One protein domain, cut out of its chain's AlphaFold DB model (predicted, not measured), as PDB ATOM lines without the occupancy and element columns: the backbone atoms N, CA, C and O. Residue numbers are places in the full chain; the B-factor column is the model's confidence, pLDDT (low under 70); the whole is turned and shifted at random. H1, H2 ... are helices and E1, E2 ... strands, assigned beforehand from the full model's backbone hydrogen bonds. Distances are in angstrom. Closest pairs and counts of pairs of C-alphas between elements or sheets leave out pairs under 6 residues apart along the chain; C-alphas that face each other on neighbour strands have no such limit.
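Overview. This is residues 38 to 137 of the 578 residues of the protein "Apple domain-containing protein" of Trichinella sp. T9 (UniProt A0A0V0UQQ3). A strongly twisted antiparallel sheet of five strands curls round one helix, H2, which packs in its hollow. A tiny second helix, H1, lies away from H2 at one end of the long axis, just past the end of E2, and a long loop, residues 108 to 125, joins E4 to E5. The printed part has 100 residues, with two named helices and five named strands, in the order E1 E2 H1 H2 E3 E4 E5; across the sheet the order is E1 E2 E5 E3 E4. The class is mixed, helices and strands, with 49 residues in named elements, under half. The whole is compact, with a radius of gyration of the C-alphas of 12.8 A, and spans 37 by 29 by 24 A.

Along the chain. Find C-alpha 41 at (-50.401, -11.720, -35.681); there E1 begins, residues 41 to 45, 12.2 A long. E2 follows, residues 50 to 59, 26.0 A, and then H1, residues 61 to 64, 4.9 A. Look next for C-alpha 76 at (-44.080, -22.441, -34.681), where H2 begins, residues 76 to 83, 10.6 A. E3 is residues 93 to 98, 16.7 A, and E4 is residues 103 to 107, 13.5 A. E5, residues 126 to 136, runs 28.4 A to C-alpha 136 at (-35.590, -6.897, -39.937) and bends by 61 degrees at residue 132.

Arrangement. Begin at the edge strand E1, which forms a hairpin with E2; N 43 and O 52 are 2.9 A apart, within hydrogen-bond range. E2 and E5 are antiparallel at 150 degrees, with N 55 and O 130 at 2.8 A. E5 and E3 are antiparallel at 133 degrees, with N 129 and O 95 at 2.9 A. E3 and the other edge strand, E4, form a hairpin, with N 96 and O 105 at 2.8 A. H2 is on the sheet, which curls round it: its closest C-alphas to E1 are Lys 77 and Val 45, 5.3 A, and to E4 Ser 83 and Lys 106, 5.6 A. H2 and E2 are near each other. H1 is not on the sheet, and H1 and H2 are apart. In H2 every O i to N i+4 pair is within hydrogen-bond range; H1 is too short for such a pair.

Size, cuts and confidence. The two C-alphas farthest apart, those of Glu 62 and Ala 137, are 38.0 A from each other. The printed part has no cut. The links H1 to H2, 11 residues, and E4 to E5, 18 residues, are long. Within the second, residues 115 to 116 pair with 58 to 59 of E2, antiparallel. The mean pLDDT of the printed part is 76.5; look for values under 70 at residues 38 to 39, 60 to 68, 86 to 92 and 108 to 125.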
ATOM      1  N   SER A  38     -60.117 -10.619 -39.753       47.53
ATOM      2  CA  SER A  38     -58.996 -11.544 -39.551       47.53
ATOM      3  C   SER A  38     -57.831 -10.745 -38.954       47.53
ATOM      4  O   SER A  38     -57.262  -9.892 -39.635       47.53
ATOM      5  N   SER A  39     -57.525 -10.934 -37.667       62.59
ATOM      6  CA  SER A  39     -56.433 -10.212 -37.011       62.59
ATOM      7  C   SER A  39     -55.081 -10.788 -37.441       62.59
ATOM      8  O   SER A  39     -54.802 -11.975 -37.274       62.59
ATOM      9  N   GLU A  40     -54.228  -9.946 -38.020       74.69
ATOM     10  CA  GLU A  40     -52.836 -10.305 -38.292       74.69
ATOM     11  C   GLU A  40     -52.051 -10.401 -36.975       74.69
ATOM     12  O   GLU A  40     -52.092  -9.501 -36.132       74.69
ATOM     13  N   MET A  41     -51.305 -11.489 -36.802       83.81
ATOM     14  CA  MET A  41     -50.401 -11.720 -35.681       83.81
ATOM     15  C   MET A  41     -48.991 -11.238 -36.027       83.81
ATOM     16  O   MET A  41     -48.463 -11.533 -37.098       83.81
ATOM     17  N   LYS A  42     -48.349 -10.542 -35.086       85.50
ATOM     18  CA  LYS A  42     -46.926 -10.180 -35.141       85.50
ATOM     19  C   LYS A  42     -46.111 -11.192 -34.350       85.50
ATOM     20  O   LYS A  42     -46.368 -11.381 -33.166       85.50
ATOM     21  N   VAL A  43     -45.108 -11.801 -34.973       88.19
ATOM     22  CA  VAL A  43     -44.247 -12.800 -34.327       88.19
ATOM     23  C   VAL A  43     -42.786 -12.462 -34.565       88.19
ATOM     24  O   VAL A  43     -42.348 -12.349 -35.708       88.19
ATOM     25  N   TYR A  44     -42.012 -12.329 -33.489       89.38
ATOM     26  CA  TYR A  44     -40.555 -12.322 -33.593       89.38
ATOM     27  C   TYR A  44     -40.043 -13.746 -33.841       89.38
ATOM     28  O   TYR A  44     -40.382 -14.668 -33.096       89.38
ATOM     29  N   VAL A  45     -39.230 -13.919 -34.884       91.62
ATOM     30  CA  VAL A  45     -38.674 -15.202 -35.332       91.62
ATOM     31  C   VAL A  45     -37.149 -15.191 -35.146       91.62
ATOM     32  O   VAL A  45     -36.432 -14.682 -36.017       91.62
ATOM     33  N   PRO A  46     -36.624 -15.770 -34.042       91.81
ATOM     34  CA  PRO A  46     -35.205 -15.693 -33.686       91.81
ATOM     35  C   PRO A  46     -34.259 -16.234 -34.761       91.81
ATOM     36  O   PRO A  46     -33.221 -15.636 -35.020       91.81
ATOM     37  N   VAL A  47     -34.640 -17.326 -35.436       91.25
ATOM     38  CA  VAL A  47     -33.834 -18.017 -36.467       91.25
ATOM     39  C   VAL A  47     -33.462 -17.110 -37.645       91.25
ATOM     40  O   VAL A  47     -32.468 -17.360 -38.321       91.25
ATOM     41  N   MET A  48     -34.234 -16.048 -37.884       90.81
ATOM     42  CA  MET A  48     -33.979 -15.080 -38.953       90.81
ATOM     43  C   MET A  48     -33.713 -13.658 -38.438       90.81
ATOM     44  O   MET A  48     -33.433 -12.791 -39.257       90.81
ATOM     45  N   ASP A  49     -33.810 -13.410 -37.124       92.00
ATOM     46  CA  ASP A  49     -33.829 -12.063 -36.516       92.00
ATOM     47  C   ASP A  49     -34.808 -11.107 -37.230       92.00
ATOM     48  O   ASP A  49     -34.480  -9.984 -37.626       92.00
ATOM     49  N   LYS A  50     -36.037 -11.591 -37.451       90.69
ATOM     50  CA  LYS A  50     -37.099 -10.853 -38.149       90.69
ATOM     51  C   LYS A  50     -38.396 -10.842 -37.361       90.69
ATOM     52  O   LYS A  50     -38.698 -11.777 -36.623       90.69
ATOM     53  N   ILE A  51     -39.188  -9.799 -37.570       89.38
ATOM     54  CA  ILE A  51     -40.574  -9.717 -37.115       89.38
ATOM     55  C   ILE A  51     -41.463 -10.015 -38.315       89.38
ATOM     56  O   ILE A  51     -41.425  -9.301 -39.315       89.38
ATOM     57  N   CYS A  52     -42.237 -11.089 -38.221       88.94
ATOM     58  CA  CYS A  52     -43.125 -11.557 -39.271       88.94
ATOM     59  C   CYS A  52     -44.579 -11.223 -38.944       88.94
ATOM     60  O   CYS A  52     -45.030 -11.427 -37.815       88.94
ATOM     61  N   LEU A  53     -45.308 -10.742 -39.948       88.06
ATOM     62  CA  LEU A  53     -46.761 -10.669 -39.938       88.06
ATOM     63  C   LEU A  53     -47.343 -11.966 -40.482       88.06
ATOM     64  O   LEU A  53     -46.934 -12.472 -41.532       88.06
ATOM     65  N   ILE A  54     -48.286 -12.518 -39.732       88.19
ATOM     66  CA  ILE A  54     -48.863 -13.828 -39.977       88.19
ATOM     67  C   ILE A  54     -50.367 -13.713 -39.888       88.19
ATOM     68  O   ILE A  54     -50.911 -13.196 -38.921       88.19
ATOM     69  N   GLN A  55     -51.043 -14.254 -40.882       85.06
ATOM     70  CA  GLN A  55     -52.486 -14.315 -40.919       85.06
ATOM     71  C   GLN A  55     -52.926 -15.769 -40.805       85.06
ATOM     72  O   GLN A  55     -52.434 -16.630 -41.538       85.06
ATOM     73  N   LYS A  56     -53.857 -16.056 -39.895       84.44
ATOM     74  CA  LYS A  56     -54.526 -17.357 -39.865       84.44
ATOM     75  C   LYS A  56     -55.478 -17.447 -41.056       84.44
ATOM     76  O   LYS A  56     -56.268 -16.532 -41.278       84.44
ATOM     77  N   VAL A  57     -55.392 -18.535 -41.815       79.69
ATOM     78  CA  VAL A  57     -56.172 -18.730 -43.044       79.69
ATOM     79  C   VAL A  57     -56.822 -20.109 -43.068       79.69
ATOM     80  O   VAL A  57     -56.341 -21.040 -42.430       79.69
ATOM     81  N   GLY A  58     -57.913 -20.244 -43.817       75.69
ATOM     82  CA  GLY A  58     -58.461 -21.531 -44.240       75.69
ATOM     83  C   GLY A  58     -57.991 -21.894 -45.650       75.69
ATOM     84  O   GLY A  58     -57.662 -21.017 -46.452       75.69
ATOM     85  N   ILE A  59     -57.987 -23.186 -45.968       71.25
ATOM     86  CA  ILE A  59     -57.756 -23.705 -47.324       71.25
ATOM     87  C   ILE A  59     -59.002 -24.485 -47.742       71.25
ATOM     88  O   ILE A  59     -59.552 -25.231 -46.930       71.25
ATOM     89  N   ARG A  60     -59.453 -24.307 -48.992       65.75
ATOM     90  CA  ARG A  60     -60.579 -25.072 -49.557       65.75
ATOM     91  C   ARG A  60     -60.337 -26.581 -49.419       65.75
ATOM     92  O   ARG A  60     -59.262 -27.067 -49.765       65.75
ATOM     93  N   GLU A  61     -61.348 -27.311 -48.955       64.50
ATOM     94  CA  GLU A  61     -61.264 -28.746 -48.640       64.50
ATOM     95  C   GLU A  61     -60.848 -29.598 -49.853       64.50
ATOM     96  O   GLU A  61     -59.938 -30.413 -49.748       64.50
ATOM     97  N   GLU A  62     -61.393 -29.307 -51.038       65.00
ATOM     98  CA  GLU A  62     -61.050 -29.980 -52.304       65.00
ATOM     99  C   GLU A  62     -59.551 -29.913 -52.637       65.00
ATOM    100  O   GLU A  62     -58.967 -30.851 -53.182       65.00
ATOM    101  N   ILE A  63     -58.914 -28.788 -52.298       65.94
ATOM    102  CA  ILE A  63     -57.482 -28.582 -52.500       65.94
ATOM    103  C   ILE A  63     -56.699 -29.328 -51.423       65.94
ATOM    104  O   ILE A  63     -55.705 -29.979 -51.740       65.94
ATOM    105  N   LEU A  64     -57.161 -29.287 -50.171       65.44
ATOM    106  CA  LEU A  64     -56.525 -29.992 -49.062       65.44
ATOM    107  C   LEU A  64     -56.474 -31.511 -49.295       65.44
ATOM    108  O   LEU A  64     -55.434 -32.118 -49.057       65.44
ATOM    109  N   ASP A  65     -57.541 -32.096 -49.844       64.31
ATOM    110  CA  ASP A  65     -57.615 -33.522 -50.197       64.31
ATOM    111  C   ASP A  65     -56.650 -33.924 -51.324       64.31
ATOM    112  O   ASP A  65     -56.265 -35.089 -51.446       64.31
ATOM    113  N   SER A  66     -56.248 -32.958 -52.153       64.75
ATOM    114  CA  SER A  66     -55.327 -33.166 -53.274       64.75
ATOM    115  C   SER A  66     -53.853 -32.920 -52.925       64.75
ATOM    116  O   SER A  66     -52.974 -33.266 -53.716       64.75
ATOM    117  N   ILE A  67     -53.565 -32.325 -51.761       68.25
ATOM    118  CA  ILE A  67     -52.211 -31.932 -51.357       68.25
ATOM    119  C   ILE A  67     -51.609 -32.953 -50.390       68.25
ATOM    120  O   ILE A  67     -52.121 -33.202 -49.302       68.25
ATOM    121  N   GLU A  68     -50.429 -33.468 -50.737       67.25
ATOM    122  CA  GLU A  68     -49.600 -34.213 -49.790       67.25
ATOM    123  C   GLU A  68     -48.885 -33.257 -48.820       67.25
ATOM    124  O   GLU A  68     -48.071 -32.419 -49.219       67.25
ATOM    125  N   LEU A  69     -49.174 -33.392 -47.522       73.25
ATOM    126  CA  LEU A  69     -48.533 -32.614 -46.463       73.25
ATOM    127  C   LEU A  69     -47.324 -33.358 -45.890       73.25
ATOM    128  O   LEU A  69     -47.453 -34.401 -45.247       73.25
ATOM    129  N   PHE A  70     -46.140 -32.778 -46.067       78.81
ATOM    130  CA  PHE A  70     -44.895 -33.294 -45.503       78.81
ATOM    131  C   PHE A  70     -44.647 -32.688 -44.122       78.81
ATOM    132  O   PHE A  70     -44.063 -31.612 -43.998       78.81
ATOM    133  N   LEU A  71     -45.092 -33.396 -43.083       81.50
ATOM    134  CA  LEU A  71     -44.925 -32.972 -41.695       81.50
ATOM    135  C   LEU A  71     -43.514 -33.276 -41.173       81.50
ATOM    136  O   LEU A  71     -43.037 -34.411 -41.248       81.50
ATOM    137  N   PHE A  72     -42.868 -32.270 -40.590       85.12
ATOM    138  CA  PHE A  72     -41.616 -32.391 -39.844       85.12
ATOM    139  C   PHE A  72     -41.728 -31.683 -38.491       85.12
ATOM    140  O   PHE A  72     -42.504 -30.742 -38.340       85.12
ATOM    141  N   ASN A  73     -40.957 -32.128 -37.499       89.69
ATOM    142  CA  ASN A  73     -40.984 -31.518 -36.171       89.69
ATOM    143  C   ASN A  73     -40.293 -30.152 -36.204       89.69
ATOM    144  O   ASN A  73     -39.133 -30.059 -36.612       89.69
ATOM    145  N   ALA A  74     -40.995 -29.119 -35.757       88.81
ATOM    146  CA  ALA A  74     -40.485 -27.760 -35.632       88.81
ATOM    147  C   ALA A  74     -41.344 -26.981 -34.633       88.81
ATOM    148  O   ALA A  74     -42.532 -27.259 -34.497       88.81
ATOM    149  N   SER A  75     -40.764 -25.978 -33.974       91.81
ATOM    150  CA  SER A  75     -41.553 -24.952 -33.288       91.81
ATOM    151  C   SER A  75     -42.343 -24.124 -34.309       91.81
ATOM    152  O   SER A  75     -42.050 -24.121 -35.514       91.81
ATOM    153  N   PHE A  76     -43.319 -23.354 -33.832       91.50
ATOM    154  CA  PHE A  76     -44.080 -22.441 -34.681       91.50
ATOM    155  C   PHE A  76     -43.166 -21.423 -35.386       91.50
ATOM    156  O   PHE A  76     -43.274 -21.206 -36.593       91.50
ATOM    157  N   LYS A  77     -42.188 -20.860 -34.664       91.50
ATOM    158  CA  LYS A  77     -41.225 -19.870 -35.179       91.50
ATOM    159  C   LYS A  77     -40.250 -20.466 -36.190       91.50
ATOM    160  O   LYS A  77     -40.056 -19.881 -37.257       91.50
ATOM    161  N   SER A  78     -39.713 -21.659 -35.932       91.06
ATOM    162  CA  SER A  78     -38.929 -22.397 -36.928       91.06
ATOM    163  C   SER A  78     -39.749 -22.735 -38.180       91.06
ATOM    164  O   SER A  78     -39.234 -22.641 -39.297       91.06
ATOM    165  N   CYS A  79     -41.033 -23.076 -38.029       90.88
ATOM    166  CA  CYS A  79     -41.928 -23.341 -39.156       90.88
ATOM    167  C   CYS A  79     -42.119 -22.101 -40.048       90.88
ATOM    168  O   CYS A  79     -42.050 -22.203 -41.279       90.88
ATOM    169  N   ILE A  80     -42.268 -20.918 -39.440       91.31
ATOM    170  CA  ILE A  80     -42.320 -19.629 -40.148       91.31
ATOM    171  C   ILE A  80     -41.022 -19.394 -40.927       91.31
ATOM    172  O   ILE A  80     -41.070 -19.097 -42.123       91.31
ATOM    173  N   ALA A  81     -39.867 -19.591 -40.282       90.00
ATOM    174  CA  ALA A  81     -38.561 -19.414 -40.913       90.00
ATOM    175  C   ALA A  81     -38.336 -20.336 -42.113       90.00
ATOM    176  O   ALA A  81     -37.847 -19.903 -43.152       90.00
ATOM    177  N   TYR A  82     -38.747 -21.596 -42.001       86.44
ATOM    178  CA  TYR A  82     -38.627 -22.559 -43.094       86.44
ATOM    179  C   TYR A  82     -39.570 -22.245 -44.269       86.44
ATOM    180  O   TYR A  82     -39.309 -22.585 -45.433       86.44
ATOM    181  N   SER A  83     -40.693 -21.594 -43.974       84.50
ATOM    182  CA  SER A  83     -41.731 -21.282 -44.951       84.50
ATOM    183  C   SER A  83     -41.435 -19.999 -45.728       84.50
ATOM    184  O   SER A  83     -41.652 -19.980 -46.940       84.50
ATOM    185  N   TYR A  84     -40.848 -18.997 -45.078       85.12
ATOM    186  CA  TYR A  84     -40.525 -17.691 -45.651       85.12
ATOM    187  C   TYR A  84     -39.306 -17.702 -46.605       85.12
ATOM    188  O   TYR A  84     -38.415 -18.542 -46.490       85.12
ATOM    189  N   SER A  85     -39.269 -16.782 -47.580       76.94
ATOM    190  CA  SER A  85     -38.144 -16.594 -48.514       76.94
ATOM    191  C   SER A  85     -38.038 -15.141 -48.984       76.94
ATOM    192  O   SER A  85     -38.957 -14.637 -49.625       76.94
ATOM    193  N   ASP A  86     -36.883 -14.507 -48.766       69.38
ATOM    194  CA  ASP A  86     -36.600 -13.135 -49.227       69.38
ATOM    195  C   ASP A  86     -36.523 -13.006 -50.759       69.38
ATOM    196  O   ASP A  86     -36.734 -11.933 -51.315       69.38
ATOM    197  N   LEU A  87     -36.222 -14.104 -51.459       66.75
ATOM    198  CA  LEU A  87     -35.946 -14.093 -52.901       66.75
ATOM    199  C   LEU A  87     -37.206 -14.129 -53.778       66.75
ATOM    200  O   LEU A  87     -37.107 -13.912 -54.979       66.75
ATOM    201  N   ASN A  88     -38.374 -14.437 -53.205       62.66
ATOM    202  CA  ASN A  88     -39.613 -14.663 -53.959       62.66
ATOM    203  C   ASN A  88     -40.822 -13.991 -53.277       62.66
ATOM    204  O   ASN A  88     -41.685 -14.690 -52.746       62.66
ATOM    205  N   PRO A  89     -40.922 -12.648 -53.310       55.19
ATOM    206  CA  PRO A  89     -42.010 -11.910 -52.660       55.19
ATOM    207  C   PRO A  89     -43.398 -12.168 -53.277       55.19
ATOM    208  O   PRO A  89     -44.406 -11.931 -52.624       55.19
ATOM    209  N   HIS A  90     -43.467 -12.680 -54.513       53.50
ATOM    210  CA  HIS A  90     -44.727 -12.969 -55.215       53.50
ATOM    211  C   HIS A  90     -45.326 -14.350 -54.901       53.50
ATOM    212  O   HIS A  90     -46.427 -14.656 -55.350       53.50
ATOM    213  N   TYR A  91     -44.625 -15.189 -54.131       58.72
ATOM    214  CA  TYR A  91     -45.154 -16.466 -53.661       58.72
ATOM    215  C   TYR A  91     -45.532 -16.339 -52.189       58.72
ATOM    216  O   TYR A  91     -44.665 -16.309 -51.314       58.72
ATOM    217  N   TYR A  92     -46.835 -16.290 -51.905       62.69
ATOM    218  CA  TYR A  92     -47.338 -16.332 -50.535       62.69
ATOM    219  C   TYR A  92     -46.769 -17.557 -49.811       62.69
ATOM    220  O   TYR A  92     -46.883 -18.691 -50.284       62.69
ATOM    221  N   SER A  93     -46.121 -17.326 -48.669       77.75
ATOM    222  CA  SER A  93     -45.530 -18.391 -47.859       77.75
ATOM    223  C   SER A  93     -46.597 -18.938 -46.914       77.75
ATOM    224  O   SER A  93     -46.845 -18.360 -45.856       77.75
ATOM    225  N   ILE A  94     -47.268 -20.017 -47.326       84.94
ATOM    226  CA  ILE A  94     -48.307 -20.685 -46.534       84.94
ATOM    227  C   ILE A  94     -47.710 -21.912 -45.851       84.94
ATOM    228  O   ILE A  94     -46.923 -22.652 -46.447       84.94
ATOM    229  N   PHE A  95     -48.094 -22.150 -44.603       88.12
ATOM    230  CA  PHE A  95     -47.698 -23.339 -43.866       88.12
ATOM    231  C   PHE A  95     -48.835 -23.876 -43.007       88.12
ATOM    232  O   PHE A  95     -49.739 -23.144 -42.606       88.12
ATOM    233  N   ALA A  96     -48.767 -25.171 -42.736       88.25
ATOM    234  CA  ALA A  96     -49.623 -25.864 -41.798       88.25
ATOM    235  C   ALA A  96     -48.826 -26.153 -40.525       88.25
ATOM    236  O   ALA A  96     -47.672 -26.581 -40.606       88.25
ATOM    237  N   TYR A  97     -49.430 -25.936 -39.364       90.00
ATOM    238  CA  TYR A  97     -48.806 -26.172 -38.072       90.00
ATOM    239  C   TYR A  97     -49.772 -26.856 -37.111       90.00
ATOM    240  O   TYR A  97     -50.927 -26.457 -36.984       90.00
ATOM    241  N   ASN A  98     -49.293 -27.896 -36.439       87.94
ATOM    242  CA  ASN A  98     -50.021 -28.606 -35.402       87.94
ATOM    243  C   ASN A  98     -49.341 -28.341 -34.062       87.94
ATOM    244  O   ASN A  98     -48.237 -28.823 -33.803       87.94
ATOM    245  N   GLU A  99     -50.027 -27.584 -33.213       86.62
ATOM    246  CA  GLU A  99     -49.505 -27.119 -31.930       86.62
ATOM    247  C   GLU A  99     -49.259 -28.270 -30.948       86.62
ATOM    248  O   GLU A  99     -48.216 -28.315 -30.302       86.62
ATOM    249  N   LYS A 100     -50.161 -29.262 -30.904       86.75
ATOM    250  CA  LYS A 100     -50.079 -30.407 -29.980       86.75
ATOM    251  C   LYS A 100     -48.879 -31.312 -30.245       86.75
ATOM    252  O   LYS A 100     -48.347 -31.920 -29.323       86.75
ATOM    253  N   THR A 101     -48.502 -31.458 -31.512       86.88
ATOM    254  CA  THR A 101     -47.402 -32.343 -31.937       86.88
ATOM    255  C   THR A 101     -46.130 -31.587 -32.306       86.88
ATOM    256  O   THR A 101     -45.131 -32.231 -32.625       86.88
ATOM    257  N   SER A 102     -46.167 -30.248 -32.288       89.25
ATOM    258  CA  SER A 102     -45.106 -29.368 -32.795       89.25
ATOM    259  C   SER A 102     -44.629 -29.805 -34.185       89.25
ATOM    260  O   SER A 102     -43.438 -30.030 -34.420       89.25
ATOM    261  N   SER A 103     -45.583 -30.014 -35.097       88.88
ATOM    262  CA  SER A 103     -45.304 -30.452 -36.466       88.88
ATOM    263  C   SER A 103     -45.715 -29.402 -37.493       88.88
ATOM    264  O   SER A 103     -46.745 -28.745 -37.369       88.88
ATOM    265  N   CYS A 104     -44.872 -29.236 -38.507       89.88
ATOM    266  CA  CYS A 104     -44.940 -28.198 -39.525       89.88
ATOM    267  C   CYS A 104     -44.941 -28.817 -40.923       89.88
ATOM    268  O   CYS A 104     -44.214 -29.777 -41.170       89.88
ATOM    269  N   SER A 105     -45.698 -28.237 -41.852       86.75
ATOM    270  CA  SER A 105     -45.616 -28.535 -43.285       86.75
ATOM    271  C   SER A 105     -45.653 -27.241 -44.092       86.75
ATOM    272  O   SER A 105     -46.526 -26.398 -43.894       86.75
ATOM    273  N   LYS A 106     -44.715 -27.081 -45.028       85.31
ATOM    274  CA  LYS A 106     -44.663 -25.930 -45.940       85.31
ATOM    275  C   LYS A 106     -45.509 -26.205 -47.181       85.31
ATOM    276  O   LYS A 106     -45.294 -27.212 -47.851       85.31
ATOM    277  N   LEU A 107     -46.374 -25.265 -47.553       78.31
ATOM    278  CA  LEU A 107     -47.140 -25.304 -48.798       78.31
ATOM    279  C   LEU A 107     -46.515 -24.353 -49.829       78.31
ATOM    280  O   LEU A 107     -46.239 -23.190 -49.536       78.31
ATOM    281  N   ARG A 108     -46.258 -24.843 -51.049       66.44
ATOM    282  CA  ARG A 108     -45.715 -24.040 -52.162       66.44
ATOM    283  C   ARG A 108     -46.748 -23.884 -53.273       66.44
ATOM    284  O   ARG A 108     -47.469 -24.827 -53.569       66.44
ATOM    285  N   GLY A 109     -46.740 -22.725 -53.936       61.75
ATOM    286  CA  GLY A 109     -47.473 -22.520 -55.190       61.75
ATOM    287  C   GLY A 109     -48.990 -22.400 -55.042       61.75
ATOM    288  O   GLY A 109     -49.711 -22.719 -55.981       61.75
ATOM    289  N   MET A 110     -49.484 -21.959 -53.883       66.69
ATOM    290  CA  MET A 110     -50.918 -21.755 -53.673       66.69
ATOM    291  C   MET A 110     -51.392 -20.431 -54.277       66.69
ATOM    292  O   MET A 110     -50.848 -19.373 -53.961       66.69
ATOM    293  N   LEU A 111     -52.414 -20.506 -55.133       63.84
ATOM    294  CA  LEU A 111     -53.122 -19.345 -55.675       63.84
ATOM    295  C   LEU A 111     -54.024 -18.726 -54.600       63.84
ATOM    296  O   LEU A 111     -54.624 -19.451 -53.806       63.84
ATOM    297  N   GLU A 112     -54.153 -17.398 -54.591       62.62
ATOM    298  CA  GLU A 112     -54.956 -16.674 -53.588       62.62
ATOM    299  C   GLU A 112     -56.432 -17.054 -53.585       62.62
ATOM    300  O   GLU A 112     -57.053 -17.058 -52.529       62.62
ATOM    301  N   GLU A 113     -56.971 -17.451 -54.734       62.41
ATOM    302  CA  GLU A 113     -58.362 -17.891 -54.906       62.41
ATOM    303  C   GLU A 113     -58.719 -19.125 -54.048       62.41
ATOM    304  O   GLU A 113     -59.890 -19.376 -53.737       62.41
ATOM    305  N   ASN A 114     -57.698 -19.884 -53.630       62.03
ATOM    306  CA  ASN A 114     -57.830 -21.083 -52.804       62.03
ATOM    307  C   ASN A 114     -57.723 -20.801 -51.294       62.03
ATOM    308  O   ASN A 114     -57.930 -21.715 -50.492       62.03
ATOM    309  N   ILE A 115     -57.407 -19.558 -50.907       63.75
ATOM    310  CA  ILE A 115     -57.279 -19.117 -49.515       63.75
ATOM    311  C   ILE A 115     -58.627 -18.570 -49.045       63.75
ATOM    312  O   ILE A 115     -59.188 -17.656 -49.646       63.75
ATOM    313  N   ILE A 116     -59.131 -19.087 -47.928       64.19
ATOM    314  CA  ILE A 116     -60.344 -18.580 -47.288       64.19
ATOM    315  C   ILE A 116     -59.921 -17.716 -46.099       64.19
ATOM    316  O   ILE A 116     -59.373 -18.209 -45.117       64.19
ATOM    317  N   VAL A 117     -60.152 -16.406 -46.190       51.62
ATOM    318  CA  VAL A 117     -59.652 -15.418 -45.213       51.62
ATOM    319  C   VAL A 117     -60.479 -15.391 -43.912       51.62
ATOM    320  O   VAL A 117     -60.096 -14.726 -42.955       51.62
ATOM    321  N   ASN A 118     -61.576 -16.154 -43.820       52.22
ATOM    322  CA  ASN A 118     -62.434 -16.156 -42.633       52.22
ATOM    323  C   ASN A 118     -63.107 -17.518 -42.371       52.22
ATOM    324  O   ASN A 118     -64.309 -17.679 -42.557       52.22
ATOM    325  N   CYS A 119     -62.326 -18.520 -41.960       43.00
ATOM    326  CA  CYS A 119     -62.864 -19.812 -41.520       43.00
ATOM    327  C   CYS A 119     -62.713 -19.966 -40.004       43.00
ATOM    328  O   CYS A 119     -61.597 -20.100 -39.501       43.00
ATOM    329  N   SER A 120     -63.837 -19.982 -39.286       42.97
ATOM    330  CA  SER A 120     -63.881 -20.262 -37.847       42.97
ATOM    331  C   SER A 120     -63.904 -21.755 -37.508       42.97
ATOM    332  O   SER A 120     -63.755 -22.094 -36.341       42.97
ATOM    333  N   GLU A 121     -64.052 -22.666 -38.474       46.28
ATOM    334  CA  GLU A 121     -64.252 -24.090 -38.173       46.28
ATOM    335  C   GLU A 121     -63.518 -24.998 -39.174       46.28
ATOM    336  O   GLU A 121     -64.070 -25.420 -40.182       46.28
ATOM    337  N   GLN A 122     -62.251 -25.323 -38.891       45.31
ATOM    338  CA  GLN A 122     -61.615 -26.540 -39.411       45.31
ATOM    339  C   GLN A 122     -61.345 -27.473 -38.226       45.31
ATOM    340  O   GLN A 122     -60.515 -27.182 -37.365       45.31
ATOM    341  N   MET A 123     -62.089 -28.583 -38.165       42.97
ATOM    342  CA  MET A 123     -62.025 -29.617 -37.122       42.97
ATOM    343  C   MET A 123     -60.791 -30.531 -37.260       42.97
ATOM    344  O   MET A 123     -60.915 -31.753 -37.310       42.97
ATOM    345  N   HIS A 124     -59.583 -29.967 -37.283       55.59
ATOM    346  CA  HIS A 124     -58.344 -30.746 -37.212       55.59
ATOM    347  C   HIS A 124     -57.311 -30.069 -36.301       55.59
ATOM    348  O   HIS A 124     -57.255 -28.845 -36.199       55.59
ATOM    349  N   ASP A 125     -56.439 -30.867 -35.673       64.31
ATOM    350  CA  ASP A 125     -55.307 -30.373 -34.867       64.31
ATOM    351  C   ASP A 125     -54.291 -29.544 -35.688       64.31
ATOM    352  O   ASP A 125     -53.356 -28.972 -35.130       64.31
ATOM    353  N   LEU A 126     -54.449 -29.494 -37.015       75.25
ATOM    354  CA  LEU A 126     -53.587 -28.796 -37.959       75.25
ATOM    355  C   LEU A 126     -54.230 -27.466 -38.390       75.25
ATOM    356  O   LEU A 126     -55.341 -27.451 -38.909       75.25
ATOM    357  N   GLN A 127     -53.518 -26.362 -38.179       85.44
ATOM    358  CA  GLN A 127     -53.952 -24.996 -38.479       85.44
ATOM    359  C   GLN A 127     -53.104 -24.408 -39.616       85.44
ATOM    360  O   GLN A 127     -51.919 -24.721 -39.714       85.44
ATOM    361  N   PHE A 128     -53.678 -23.547 -40.464       85.44
ATOM    362  CA  PHE A 128     -52.976 -22.958 -41.613       85.44
ATOM    363  C   PHE A 128     -52.717 -21.463 -41.433       85.44
ATOM    364  O   PHE A 128     -53.554 -20.708 -40.934       85.44
ATOM    365  N   TYR A 129     -51.541 -21.037 -41.880       86.81
ATOM    366  CA  TYR A 129     -51.047 -19.682 -41.703       86.81
ATOM    367  C   TYR A 129     -50.398 -19.171 -42.987       86.81
ATOM    368  O   TYR A 129     -49.651 -19.891 -43.649       86.81
ATOM    369  N   LYS A 130     -50.660 -17.906 -43.313       85.94
ATOM    370  CA  LYS A 130     -50.017 -17.143 -44.386       85.94
ATOM    371  C   LYS A 130     -49.029 -16.169 -43.751       85.94
ATOM    372  O   LYS A 130     -49.434 -15.311 -42.973       85.94
ATOM    373  N   VAL A 131     -47.745 -16.271 -44.091       87.88
ATOM    374  CA  VAL A 131     -46.756 -15.233 -43.764       87.88
ATOM    375  C   VAL A 131     -46.923 -14.112 -44.784       87.88
ATOM    376  O   VAL A 131     -46.685 -14.328 -45.975       87.88
ATOM    377  N   THR A 132     -47.375 -12.938 -44.342       81.88
ATOM    378  CA  THR A 132     -47.650 -11.808 -45.241       81.88
ATOM    379  C   THR A 132     -46.361 -11.074 -45.591       81.88
ATOM    380  O   THR A 132     -46.071 -10.874 -46.767       81.88
ATOM    381  N   HIS A 133     -45.542 -10.747 -44.592       81.56
ATOM    382  CA  HIS A 133     -44.178 -10.259 -44.780       81.56
ATOM    383  C   HIS A 133     -43.357 -10.392 -43.491       81.56
ATOM    384  O   HIS A 133     -43.912 -10.536 -42.403       81.56
ATOM    385  N   CYS A 134     -42.031 -10.315 -43.608       87.44
ATOM    386  CA  CYS A 134     -41.118 -10.262 -42.469       87.44
ATOM    387  C   CYS A 134     -40.151  -9.086 -42.625       87.44
ATOM    388  O   CYS A 134     -39.536  -8.927 -43.679       87.44
ATOM    389  N   LEU A 135     -39.995  -8.285 -41.573       87.88
ATOM    390  CA  LEU A 135     -39.086  -7.137 -41.534       87.88
ATOM    391  C   LEU A 135     -37.896  -7.426 -40.609       87.88
ATOM    392  O   LEU A 135     -38.059  -8.173 -39.641       87.88
ATOM    393  N   PRO A 136     -36.708  -6.850 -40.875       88.94
ATOM    394  CA  PRO A 136     -35.590  -6.897 -39.937       88.94
ATOM    395  C   PRO A 136     -36.000  -6.396 -38.549       88.94
ATOM    396  O   PRO A 136     -36.716  -5.404 -38.435       88.94
ATOM    397  N   ALA A 137     -35.535  -7.075 -37.501       87.12
ATOM    398  CA  ALA A 137     -35.817  -6.680 -36.125       87.12
ATOM    399  C   ALA A 137     -35.015  -5.439 -35.674       87.12
ATOM    400  O   ALA A 137     -35.488  -4.668 -34.841       87.12
TER     401      ALA A 137